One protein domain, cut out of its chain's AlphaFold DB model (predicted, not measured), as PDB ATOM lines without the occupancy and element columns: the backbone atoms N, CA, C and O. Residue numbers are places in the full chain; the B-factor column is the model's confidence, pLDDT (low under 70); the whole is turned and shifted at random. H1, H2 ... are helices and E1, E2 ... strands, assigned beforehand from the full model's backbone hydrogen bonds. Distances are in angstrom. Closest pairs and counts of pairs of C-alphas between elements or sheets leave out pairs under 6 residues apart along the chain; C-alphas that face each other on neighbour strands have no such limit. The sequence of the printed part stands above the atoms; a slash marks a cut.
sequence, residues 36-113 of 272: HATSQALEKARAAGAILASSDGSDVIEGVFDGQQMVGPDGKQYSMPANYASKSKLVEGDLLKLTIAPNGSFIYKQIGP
ATOM      1  N   HIS A  36     215.812 180.415 197.134       59.25
ATOM      2  CA  HIS A  36     216.553 181.505 196.502       59.25
ATOM      3  C   HIS A  36     217.614 180.999 195.503       59.25
ATOM      4  O   HIS A  36     217.733 181.556 194.410       59.25
ATOM      5  N   ALA A  37     218.326 179.913 195.831       59.38
ATOM      6  CA  ALA A  37     219.289 179.268 194.935       59.38
ATOM      7  C   ALA A  37     218.572 178.615 193.744       59.38
ATOM      8  O   ALA A  37     218.945 178.841 192.595       59.38
ATOM      9  N   THR A  38     217.475 177.891 193.995       63.28
ATOM     10  CA  THR A  38     216.684 177.237 192.937       63.28
ATOM     11  C   THR A  38     215.990 178.246 192.014       63.28
ATOM     12  O   THR A  38     215.968 178.053 190.802       63.28
ATOM     13  N   SER A  39     215.447 179.340 192.556       67.50
ATOM     14  CA  SER A  39     214.782 180.408 191.796       67.50
ATOM     15  C   SER A  39     215.777 181.170 190.917       67.50
ATOM     16  O   SER A  39     215.535 181.358 189.724       67.50
ATOM     17  N   GLN A  40     216.952 181.516 191.455       68.56
ATOM     18  CA  GLN A  40     218.016 182.133 190.658       68.56
ATOM     19  C   GLN A  40     218.615 181.172 189.624       68.56
ATOM     20  O   GLN A  40     218.950 181.599 188.515       68.56
ATOM     21  N   ALA A  41     218.749 179.887 189.963       64.94
ATOM     22  CA  ALA A  41     219.172 178.858 189.021       64.94
ATOM     23  C   ALA A  41     218.149 178.703 187.889       64.94
ATOM     24  O   ALA A  41     218.551 178.653 186.732       64.94
ATOM     25  N   LEU A  42     216.848 178.728 188.190       70.31
ATOM     26  CA  LEU A  42     215.769 178.672 187.204       70.31
ATOM     27  C   LEU A  42     215.761 179.888 186.273       70.31
ATOM     28  O   LEU A  42     215.645 179.735 185.059       70.31
ATOM     29  N   GLU A  43     215.886 181.097 186.816       72.62
ATOM     30  CA  GLU A  43     215.909 182.315 186.003       72.62
ATOM     31  C   GLU A  43     217.119 182.329 185.060       72.62
ATOM     32  O   GLU A  43     216.984 182.614 183.868       72.62
ATOM     33  N   LYS A  44     218.289 181.900 185.551       67.19
ATOM     34  CA  LYS A  44     219.485 181.735 184.717       67.19
ATOM     35  C   LYS A  44     219.336 180.588 183.714       67.19
ATOM     36  O   LYS A  44     219.740 180.751 182.568       67.19
ATOM     37  N   ALA A  45     218.732 179.467 184.101       69.75
ATOM     38  CA  ALA A  45     218.482 178.346 183.203       69.75
ATOM     39  C   ALA A  45     217.522 178.746 182.079       69.75
ATOM     40  O   ALA A  45     217.748 178.362 180.944       69.75
ATOM     41  N   ARG A  46     216.511 179.582 182.335       71.88
ATOM     42  CA  ARG A  46     215.641 180.135 181.280       71.88
ATOM     43  C   ARG A  46     216.343 181.133 180.371       71.88
ATOM     44  O   ARG A  46     216.049 181.174 179.183       71.88
ATOM     45  N   ALA A  47     217.222 181.960 180.931       68.81
ATOM     46  CA  ALA A  47     217.949 182.962 180.160       68.81
ATOM     47  C   ALA A  47     219.062 182.349 179.293       68.81
ATOM     48  O   ALA A  47     219.349 182.873 178.220       68.81
ATOM     49  N   ALA A  48     219.694 181.270 179.764       62.94
ATOM     50  CA  ALA A  48     220.863 180.667 179.125       62.94
ATOM     51  C   ALA A  48     220.593 179.306 178.471       62.94
ATOM     52  O   ALA A  48     221.346 178.920 177.588       62.94
ATOM     53  N   GLY A  49     219.578 178.567 178.920       62.97
ATOM     54  CA  GLY A  49     219.373 177.169 178.563       62.97
ATOM     55  C   GLY A  49     218.358 176.969 177.443       62.97
ATOM     56  O   GLY A  49     217.281 177.565 177.430       62.97
ATOM     57  N   ALA A  50     218.693 176.064 176.528       69.75
ATOM     58  CA  ALA A  50     217.797 175.551 175.503       69.75
ATOM     59  C   ALA A  50     217.434 174.081 175.774       69.75
ATOM     60  O   ALA A  50     218.232 173.310 176.313       69.75
ATOM     61  N   ILE A  51     216.225 173.690 175.368       75.50
ATOM     62  CA  ILE A  51     215.843 172.284 175.207       75.50
ATOM     63  C   ILE A  51     215.858 172.010 173.707       75.50
ATOM     64  O   ILE A  51     215.082 172.610 172.961       75.50
ATOM     65  N   LEU A  52     216.760 171.137 173.270       76.62
ATOM     66  CA  LEU A  52     216.937 170.763 171.873       76.62
ATOM     67  C   LEU A  52     216.716 169.258 171.742       76.62
ATOM     68  O   LEU A  52     217.467 168.464 172.301       76.62
ATOM     69  N   ALA A  53     215.688 168.874 170.990       73.50
ATOM     70  CA  ALA A  53     215.530 167.497 170.544       73.50
ATOM     71  C   ALA A  53     216.400 167.298 169.299       73.50
ATOM     72  O   ALA A  53     216.281 168.056 168.329       73.50
ATOM     73  N   SER A  54     217.284 166.306 169.331       70.50
ATOM     74  CA  SER A  54     218.185 166.001 168.220       70.50
ATOM     75  C   SER A  54     217.578 164.915 167.323       70.50
ATOM     76  O   SER A  54     216.810 164.063 167.773       70.50
ATOM     77  N   SER A  55     217.899 164.945 166.027       68.62
ATOM     78  CA  SER A  55     217.321 164.045 165.010       68.62
ATOM     79  C   SER A  55     217.622 162.556 165.248       68.62
ATOM     80  O   SER A  55     216.933 161.691 164.714       68.62
ATOM     81  N   ASP A  56     218.645 162.262 166.045       73.81
ATOM     82  CA  ASP A  56     219.092 160.945 166.509       73.81
ATOM     83  C   ASP A  56     218.290 160.404 167.709       73.81
ATOM     84  O   ASP A  56     218.576 159.314 168.206       73.81
ATOM     85  N   GLY A  57     217.263 161.131 168.166       75.56
ATOM     86  CA  GLY A  57     216.421 160.734 169.297       75.56
ATOM     87  C   GLY A  57     217.060 160.991 170.663       75.56
ATOM     88  O   GLY A  57     216.583 160.454 171.661       75.56
ATOM     89  N   SER A  58     218.140 161.779 170.710       84.38
ATOM     90  CA  SER A  58     218.732 162.272 171.950       84.38
ATOM     91  C   SER A  58     218.158 163.641 172.319       84.38
ATOM     92  O   SER A  58     218.057 164.545 171.484       84.38
ATOM     93  N   ASP A  59     217.796 163.800 173.591       88.56
ATOM     94  CA  ASP A  59     217.331 165.080 174.120       88.56
ATOM     95  C   ASP A  59     218.485 165.796 174.808       88.56
ATOM     96  O   ASP A  59     219.164 165.251 175.680       88.56
ATOM     97  N   VAL A  60     218.706 167.045 174.424       91.19
ATOM     98  CA  VAL A  60     219.744 167.902 174.982       91.19
ATOM     99  C   VAL A  60     219.084 169.010 175.784       91.19
ATOM    100  O   VAL A  60     218.271 169.774 175.267       91.19
ATOM    101  N   ILE A  61     219.454 169.112 177.055       91.88
ATOM    102  CA  ILE A  61     218.927 170.097 177.995       91.88
ATOM    103  C   ILE A  61     220.102 170.848 178.601       91.88
ATOM    104  O   ILE A  61     220.982 170.256 179.222       91.88
ATOM    105  N   GLU A  62     220.112 172.162 178.449       93.50
ATOM    106  CA  GLU A  62     221.071 173.026 179.132       93.50
ATOM    107  C   GLU A  62     220.449 173.568 180.417       93.50
ATOM    108  O   GLU A  62     219.300 173.992 180.415       93.50
ATOM    109  N   GLY A  63     221.184 173.536 181.523       93.38
ATOM    110  CA  GLY A  63     220.690 173.921 182.840       93.38
ATOM    111  C   GLY A  63     221.779 174.501 183.733       93.38
ATOM    112  O   GLY A  63     222.942 174.621 183.343       93.38
ATOM    113  N   VAL A  64     221.393 174.879 184.947       94.19
ATOM    114  CA  VAL A  64     222.272 175.513 185.937       94.19
ATOM    115  C   VAL A  64     222.411 174.608 187.152       94.19
ATOM    116  O   VAL A  64     221.421 174.079 187.648       94.19
ATOM    117  N   PHE A  65     223.629 174.434 187.651       94.88
ATOM    118  CA  PHE A  65     223.881 173.685 188.877       94.88
ATOM    119  C   PHE A  65     223.449 174.483 190.114       94.88
ATOM    120  O   PHE A  65     223.869 175.626 190.276       94.88
ATOM    121  N   ASP A  66     222.654 173.890 191.004       92.56
ATOM    122  CA  ASP A  66     222.173 174.538 192.239       92.56
ATOM    123  C   ASP A  66     222.998 174.189 193.493       92.56
ATOM    124  O   ASP A  66     222.670 174.612 194.599       92.56
ATOM    125  N   GLY A  67     224.078 173.418 193.322       90.94
ATOM    126  CA  GLY A  67     224.922 172.924 194.410       90.94
ATOM    127  C   GLY A  67     224.776 171.428 194.687       90.94
ATOM    128  O   GLY A  67     225.713 170.816 195.208       90.94
ATOM    129  N   GLN A  68     223.667 170.810 194.273       91.12
ATOM    130  CA  GLN A  68     223.471 169.359 194.371       91.12
ATOM    131  C   GLN A  68     222.960 168.741 193.062       91.12
ATOM    132  O   GLN A  68     223.349 167.624 192.711       91.12
ATOM    133  N   GLN A  69     222.107 169.455 192.334       93.69
ATOM    134  CA  GLN A  69     221.358 168.994 191.170       93.69
ATOM    135  C   GLN A  69     221.457 170.026 190.035       93.69
ATOM    136  O   GLN A  69     221.935 171.148 190.214       93.69
ATOM    137  N   MET A  70     221.041 169.641 188.829       93.94
ATOM    138  CA  MET A  70     220.940 170.568 187.700       93.94
ATOM    139  C   MET A  70     219.492 171.035 187.546       93.94
ATOM    140  O   MET A  70     218.591 170.212 187.425       93.94
ATOM    141  N   VAL A  71     219.258 172.341 187.493       93.94
ATOM    142  CA  VAL A  71     217.946 172.941 187.225       93.94
ATOM    143  C   VAL A  71     217.860 173.302 185.745       93.94
ATOM    144  O   VAL A  71     218.668 174.087 185.247       93.94
ATOM    145  N   GLY A  72     216.896 172.721 185.031       91.69
ATOM    146  CA  GLY A  72     216.623 173.050 183.632       91.69
ATOM    147  C   GLY A  72     215.800 174.337 183.455       91.69
ATOM    148  O   GLY A  72     215.213 174.843 184.415       91.69
ATOM    149  N   PRO A  73     215.697 174.872 182.222       88.00
ATOM    150  CA  PRO A  73     214.875 176.041 181.884       88.00
ATOM    151  C   PRO A  73     213.383 175.823 182.165       88.00
ATOM    152  O   PRO A  73     212.631 176.771 182.416       88.00
ATOM    153  N   ASP A  74     212.941 174.568 182.141       83.56
ATOM    154  CA  ASP A  74     211.577 174.159 182.467       83.56
ATOM    155  C   ASP A  74     211.300 174.135 183.981       83.56
ATOM    156  O   ASP A  74     210.154 173.951 184.389       83.56
ATOM    157  N   GLY A  75     212.317 174.366 184.816       85.31
ATOM    158  CA  GLY A  75     212.217 174.288 186.273       85.31
ATOM    159  C   GLY A  75     212.274 172.874 186.821       85.31
ATOM    160  O   GLY A  75     212.114 172.696 188.029       85.31
ATOM    161  N   LYS A  76     212.524 171.872 185.974       89.88
ATOM    162  CA  LYS A  76     212.766 170.518 186.459       89.88
ATOM    163  C   LYS A  76     214.168 170.411 187.032       89.88
ATOM    164  O   LYS A  76     215.131 170.956 186.495       89.88
ATOM    165  N   GLN A  77     214.255 169.676 188.132       92.25
ATOM    166  CA  GLN A  77     215.510 169.293 188.752       92.25
ATOM    167  C   GLN A  77     215.935 167.934 188.202       92.25
ATOM    168  O   GLN A  77     215.176 166.963 188.229       92.25
ATOM    169  N   TYR A  78     217.157 167.877 187.694       92.19
ATOM    170  CA  TYR A  78     217.793 166.688 187.161       92.19
ATOM    171  C   TYR A  78     218.849 166.220 188.159       92.19
ATOM    172  O   TYR A  78     219.811 166.933 188.465       92.19
ATOM    173  N   SER A  79     218.642 165.015 188.694       92.06
ATOM    174  CA  SER A  79     219.548 164.422 189.674       92.06
ATOM    175  C   SER A  79     220.890 164.091 189.032       92.06
ATOM    176  O   SER A  79     220.955 163.419 187.998       92.06
ATOM    177  N   MET A  80     221.968 164.552 189.662       91.12
ATOM    178  CA  MET A  80     223.330 164.318 189.207       91.12
ATOM    179  C   MET A  80     224.078 163.378 190.152       91.12
ATOM    180  O   MET A  80     223.919 163.469 191.371       91.12
ATOM    181  N   PRO A  81     224.961 162.510 189.631       92.44
ATOM    182  CA  PRO A  81     225.844 161.722 190.479       92.44
ATOM    183  C   PRO A  81     226.750 162.626 191.326       92.44
ATOM    184  O   PRO A  81     227.535 163.410 190.788       92.44
ATOM    185  N   ALA A  82     226.712 162.465 192.652       91.06
ATOM    186  CA  ALA A  82     227.505 163.278 193.581       91.06
ATOM    187  C   ALA A  82     229.020 163.228 193.288       91.06
ATOM    188  O   ALA A  82     229.718 164.222 193.464       91.06
ATOM    189  N   ASN A  83     229.514 162.092 192.781       93.12
ATOM    190  CA  ASN A  83     230.915 161.912 192.390       93.12
ATOM    191  C   ASN A  83     231.310 162.751 191.168       93.12
ATOM    192  O   ASN A  83     232.440 163.221 191.080       93.12
ATOM    193  N   TYR A  84     230.394 162.932 190.211       92.81
ATOM    194  CA  TYR A  84     230.654 163.789 189.056       92.81
ATOM    195  C   TYR A  84     230.754 165.252 189.494       92.81
ATOM    196  O   TYR A  84     231.691 165.950 189.100       92.81
ATOM    197  N   ALA A  85     229.832 165.682 190.360       92.94
ATOM    198  CA  ALA A  85     229.817 167.034 190.903       92.94
ATOM    199  C   ALA A  85     231.063 167.339 191.755       92.94
ATOM    200  O   ALA A  85     231.664 168.403 191.588       92.94
ATOM    201  N   SER A  86     231.510 166.397 192.600       92.06
ATOM    202  CA  SER A  86     232.733 166.562 193.400       92.06
ATOM    203  C   SER A  86     234.002 166.557 192.545       92.06
ATOM    204  O   SER A  86     234.839 167.447 192.690       92.06
ATOM    205  N   LYS A  87     234.140 165.606 191.607       90.94
ATOM    206  CA  LYS A  87     235.330 165.487 190.746       90.94
ATOM    207  C   LYS A  87     235.493 166.688 189.816       90.94
ATOM    208  O   LYS A  87     236.611 167.163 189.623       90.94
ATOM    209  N   SER A  88     234.388 167.188 189.269       92.12
ATOM    210  CA  SER A  88     234.388 168.356 188.378       92.12
ATOM    211  C   SER A  88     234.425 169.686 189.143       92.12
ATOM    212  O   SER A  88     234.497 170.739 188.515       92.12
ATOM    213  N   LYS A  89     234.400 169.648 190.489       94.44
ATOM    214  CA  LYS A  89     234.392 170.819 191.384       94.44
ATOM    215  C   LYS A  89     233.320 171.841 190.981       94.44
ATOM    216  O   LYS A  89     233.613 173.032 190.865       94.44
ATOM    217  N   LEU A  90     232.103 171.352 190.729       94.25
ATOM    218  CA  LEU A  90     230.994 172.182 190.254       94.25
ATOM    219  C   LEU A  90     230.554 173.171 191.329       94.25
ATOM    220  O   LEU A  90     230.309 172.785 192.474       94.25
ATOM    221  N   VAL A  91     230.429 174.433 190.941       94.56
ATOM    222  CA  VAL A  91     230.008 175.529 191.814       94.56
ATOM    223  C   VAL A  91     228.569 175.915 191.483       94.56
ATOM    224  O   VAL A  91     228.143 175.859 190.329       94.56
ATOM    225  N   GLU A  92     227.804 176.295 192.506       93.94
ATOM    226  CA  GLU A  92     226.445 176.815 192.340       93.94
ATOM    227  C   GLU A  92     226.434 177.955 191.304       93.94
ATOM    228  O   GLU A  92     227.157 178.947 191.424       93.94
ATOM    229  N   GLY A  93     225.626 177.793 190.258       91.94
ATOM    230  CA  GLY A  93     225.556 178.703 189.121       91.94
ATOM    231  C   GLY A  93     226.297 178.241 187.864       91.94
ATOM    232  O   GLY A  93     226.150 178.914 186.838       91.94
ATOM    233  N   ASP A  94     227.050 177.140 187.896       94.00
ATOM    234  CA  ASP A  94     227.700 176.577 186.705       94.00
ATOM    235  C   ASP A  94     226.676 176.134 185.653       94.00
ATOM    236  O   ASP A  94     225.641 175.551 185.982       94.00
ATOM    237  N   LEU A  95     226.977 176.393 184.379       93.62
ATOM    238  CA  LEU A  95     226.166 175.934 183.254       93.62
ATOM    239  C   LEU A  95     226.574 174.522 182.843       93.62
ATOM    240  O   LEU A  95     227.746 174.237 182.561       93.62
ATOM    241  N   LEU A  96     225.575 173.654 182.778       94.75
ATOM    242  CA  LEU A  96     225.697 172.244 182.458       94.75
ATOM    243  C   LEU A  96     224.837 171.914 181.242       94.75
ATOM    244  O   LEU A  96     223.749 172.453 181.062       94.75
ATOM    245  N   LYS A  97     225.320 170.981 180.434       93.75
ATOM    246  CA  LYS A  97     224.588 170.344 179.350       93.75
ATOM    247  C   LYS A  97     224.322 168.900 179.744       93.75
ATOM    248  O   LYS A  97     225.261 168.120 179.907       93.75
ATOM    249  N   LEU A  98     223.054 168.556 179.890       93.50
ATOM    250  CA  LEU A  98     222.562 167.194 180.009       93.50
ATOM    251  C   LEU A  98     222.203 166.686 178.614       93.50
ATOM    252  O   LEU A  98     221.422 167.304 177.901       93.50
ATOM    253  N   THR A  99     222.764 165.549 178.230       92.44
ATOM    254  CA  THR A  99     222.330 164.786 177.061       92.44
ATOM    255  C   THR A  99     221.685 163.500 177.549       92.44
ATOM    256  O   THR A  99     222.324 162.704 178.240       92.44
ATOM    257  N   ILE A 100     220.415 163.316 177.213       91.44
ATOM    258  CA  ILE A 100     219.665 162.088 177.433       91.44
ATOM    259  C   ILE A 100     219.847 161.248 176.176       91.44
ATOM    260  O   ILE A 100     219.305 161.562 175.116       91.44
ATOM    261  N   ALA A 101     220.665 160.207 176.280       90.56
ATOM    262  CA  ALA A 101     220.878 159.292 175.171       90.56
ATOM    263  C   ALA A 101     219.601 158.467 174.895       90.56
ATOM    264  O   ALA A 101     218.806 158.252 175.814       90.56
ATOM    265  N   PRO A 102     219.416 157.917 173.679       88.44
ATOM    266  CA  PRO A 102     218.236 157.110 173.339       88.44
ATOM    267  C   PRO A 102     218.053 155.863 174.222       88.44
ATOM    268  O   PRO A 102     216.955 155.328 174.341       88.44
ATOM    269  N   ASN A 103     219.131 155.397 174.864       88.62
ATOM    270  CA  ASN A 103     219.110 154.303 175.839       88.62
ATOM    271  C   ASN A 103     218.680 154.740 177.257       88.62
ATOM    272  O   ASN A 103     218.683 153.916 178.170       88.62
ATOM    273  N   GLY A 104     218.351 156.019 177.457       86.62
ATOM    274  CA  GLY A 104     217.962 156.602 178.743       86.62
ATOM    275  C   GLY A 104     219.127 156.994 179.658       86.62
ATOM    276  O   GLY A 104     218.888 157.378 180.800       86.62
ATOM    277  N   SER A 105     220.379 156.905 179.197       88.56
ATOM    278  CA  SER A 105     221.541 157.335 179.981       88.56
ATOM    279  C   SER A 105     221.646 158.860 180.035       88.56
ATOM    280  O   SER A 105     221.459 159.542 179.026       88.56
ATOM    281  N   PHE A 106     221.997 159.387 181.207       92.25
ATOM    282  CA  PHE A 106     222.239 160.810 181.424       92.25
ATOM    283  C   PHE A 106     223.728 161.122 181.355       92.25
ATOM    284  O   PHE A 106     224.517 160.655 182.179       92.25
ATOM    285  N   ILE A 107     224.105 161.949 180.385       91.88
ATOM    286  CA  ILE A 107     225.477 162.411 180.192       91.88
ATOM    287  C   ILE A 107     225.522 163.896 180.525       91.88
ATOM    288  O   ILE A 107     224.911 164.713 179.839       91.88
ATOM    289  N   TYR A 108     226.265 164.245 181.571       92.94
ATOM    290  CA  TYR A 108     226.457 165.626 181.998       92.94
ATOM    291  C   TYR A 108     227.802 166.155 181.507       92.94
ATOM    292  O   TYR A 108     228.833 165.486 181.628       92.94
ATOM    293  N   LYS A 109     227.799 167.377 180.973       93.25
ATOM    294  CA  LYS A 109     229.004 168.109 180.577       93.25
ATOM    295  C   LYS A 109     228.928 169.544 181.077       93.25
ATOM    296  O   LYS A 109     227.950 170.235 180.815       93.25
ATOM    297  N   GLN A 110     229.974 170.020 181.743       94.31
ATOM    298  CA  GLN A 110     230.102 171.441 182.055       94.31
ATOM    299  C   GLN A 110     230.394 172.230 180.774       94.31
ATOM    300  O   GLN A 110     231.315 171.890 180.030       94.31
ATOM    301  N   ILE A 111     229.590 173.260 180.518       93.62
ATOM    302  CA  ILE A 111     229.694 174.107 179.319       93.62
ATOM    303  C   ILE A 111     230.044 175.560 179.644       93.62
ATOM    304  O   ILE A 111     230.551 176.264 178.778       93.62
ATOM    305  N   GLY A 112     229.821 176.008 180.882       93.00
ATOM    306  CA  GLY A 112     230.122 177.378 181.291       93.00
ATOM    307  C   GLY A 112     230.391 177.476 182.791       93.00
ATOM    308  O   GLY A 112     229.434 177.627 183.552       93.00
ATOM    309  N   PRO A 113     231.657 177.376 183.235       92.69
ATOM    310  CA  PRO A 113     232.006 177.599 184.633       92.69
ATOM    311  C   PRO A 113     231.761 179.062 185.023       92.69
ATOM    312  O   PRO A 113     232.028 179.977 184.240       92.69
TER     313      PRO A 113
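AT A GLANCE: This is residues 36 to 113 of the 272 residues of an uncharacterized protein of Candidatus Uhrbacteria bacterium RIFCSPLOWO2_02_FULL_49_11 (UniProt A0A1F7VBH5). A strongly twisted sheet of four antiparallel strands is made of two hairpins side by side, E1 with E2 and E3 with E4, whose turns point away from the helices. H1 packs on E2, and the long stretch of residues 66 to 81 passes from the end of E2 to the small helix H2, which lies well away from H1. The printed part has 78 residues, with two named helices and four named strands in the order H1, E1, E2, H2, E3, E4; the sheet runs E1, E2, E3, E4, and the class is mixed, helices and strands. It is compact, with a radius of gyration of the C-alphas of 11.7 A and spans of 35 by 27 by 18 A.

HOW THE PARTS SIT: The inner strands of the sheet, E2 at residues 59 to 65 and E3 at residues 95 to 100, are antiparallel at 149 degrees, with N 61 and O 98 at 2.8 A, within hydrogen-bond range. E1, residues 51 to 53, is an edge strand in a hairpin with E2; N 52 and O 60 are 2.9 A apart. E4, residues 106 to 112, is the other edge strand, in a hairpin with E3; N 97 and O 109 are 2.8 A apart. E1 and E4 are apart. H1, residues 36 to 48, is on the sheet in two layers, a helix on one face of a sheet, over E2 at a height over the sheet of 6.6 A. On the local plane its line stands at 33 degrees to that of E2, only just slantwise to the strands. The closest C-alphas of H1 and E2 are those of Ala 45 and Gly 63, 5.0 A apart. H1 and E3 are near each other. H2, residues 82 to 87, only grazes the sheet with its residues 84 to 85, and is apart from H1. Residues 70 to 71 form short antiparallel pairings with residues 64 to 65 of E2 and with residues 77 to 78. In both H1 and H2 every O i to N i+4 pair is within hydrogen-bond range.

IN THESE COORDINATES: H1 begins with C-alpha 36 at (216.553, 181.505, 196.502) and is 17.9 A from first to last C-alpha. E1 measures 6.7 A, E2 18.3 A, H2 8.6 A and E3 16.4 A. E2 begins with C-alpha 59 at (217.331, 165.080, 174.120). E4, 18.3 A, ends with C-alpha 112 at (230.122, 177.378, 181.291).

THE WHOLE: The two C-alphas farthest apart are those of His 36 and Asp 56, at 36.5 A. The printed part has no cut. The link from E2 to H2 is long, with 16 residues. The mean pLDDT of the printed part is 85.3; residues 36 to 41, 44 to 45, 47 to 50 and 55 are under 70.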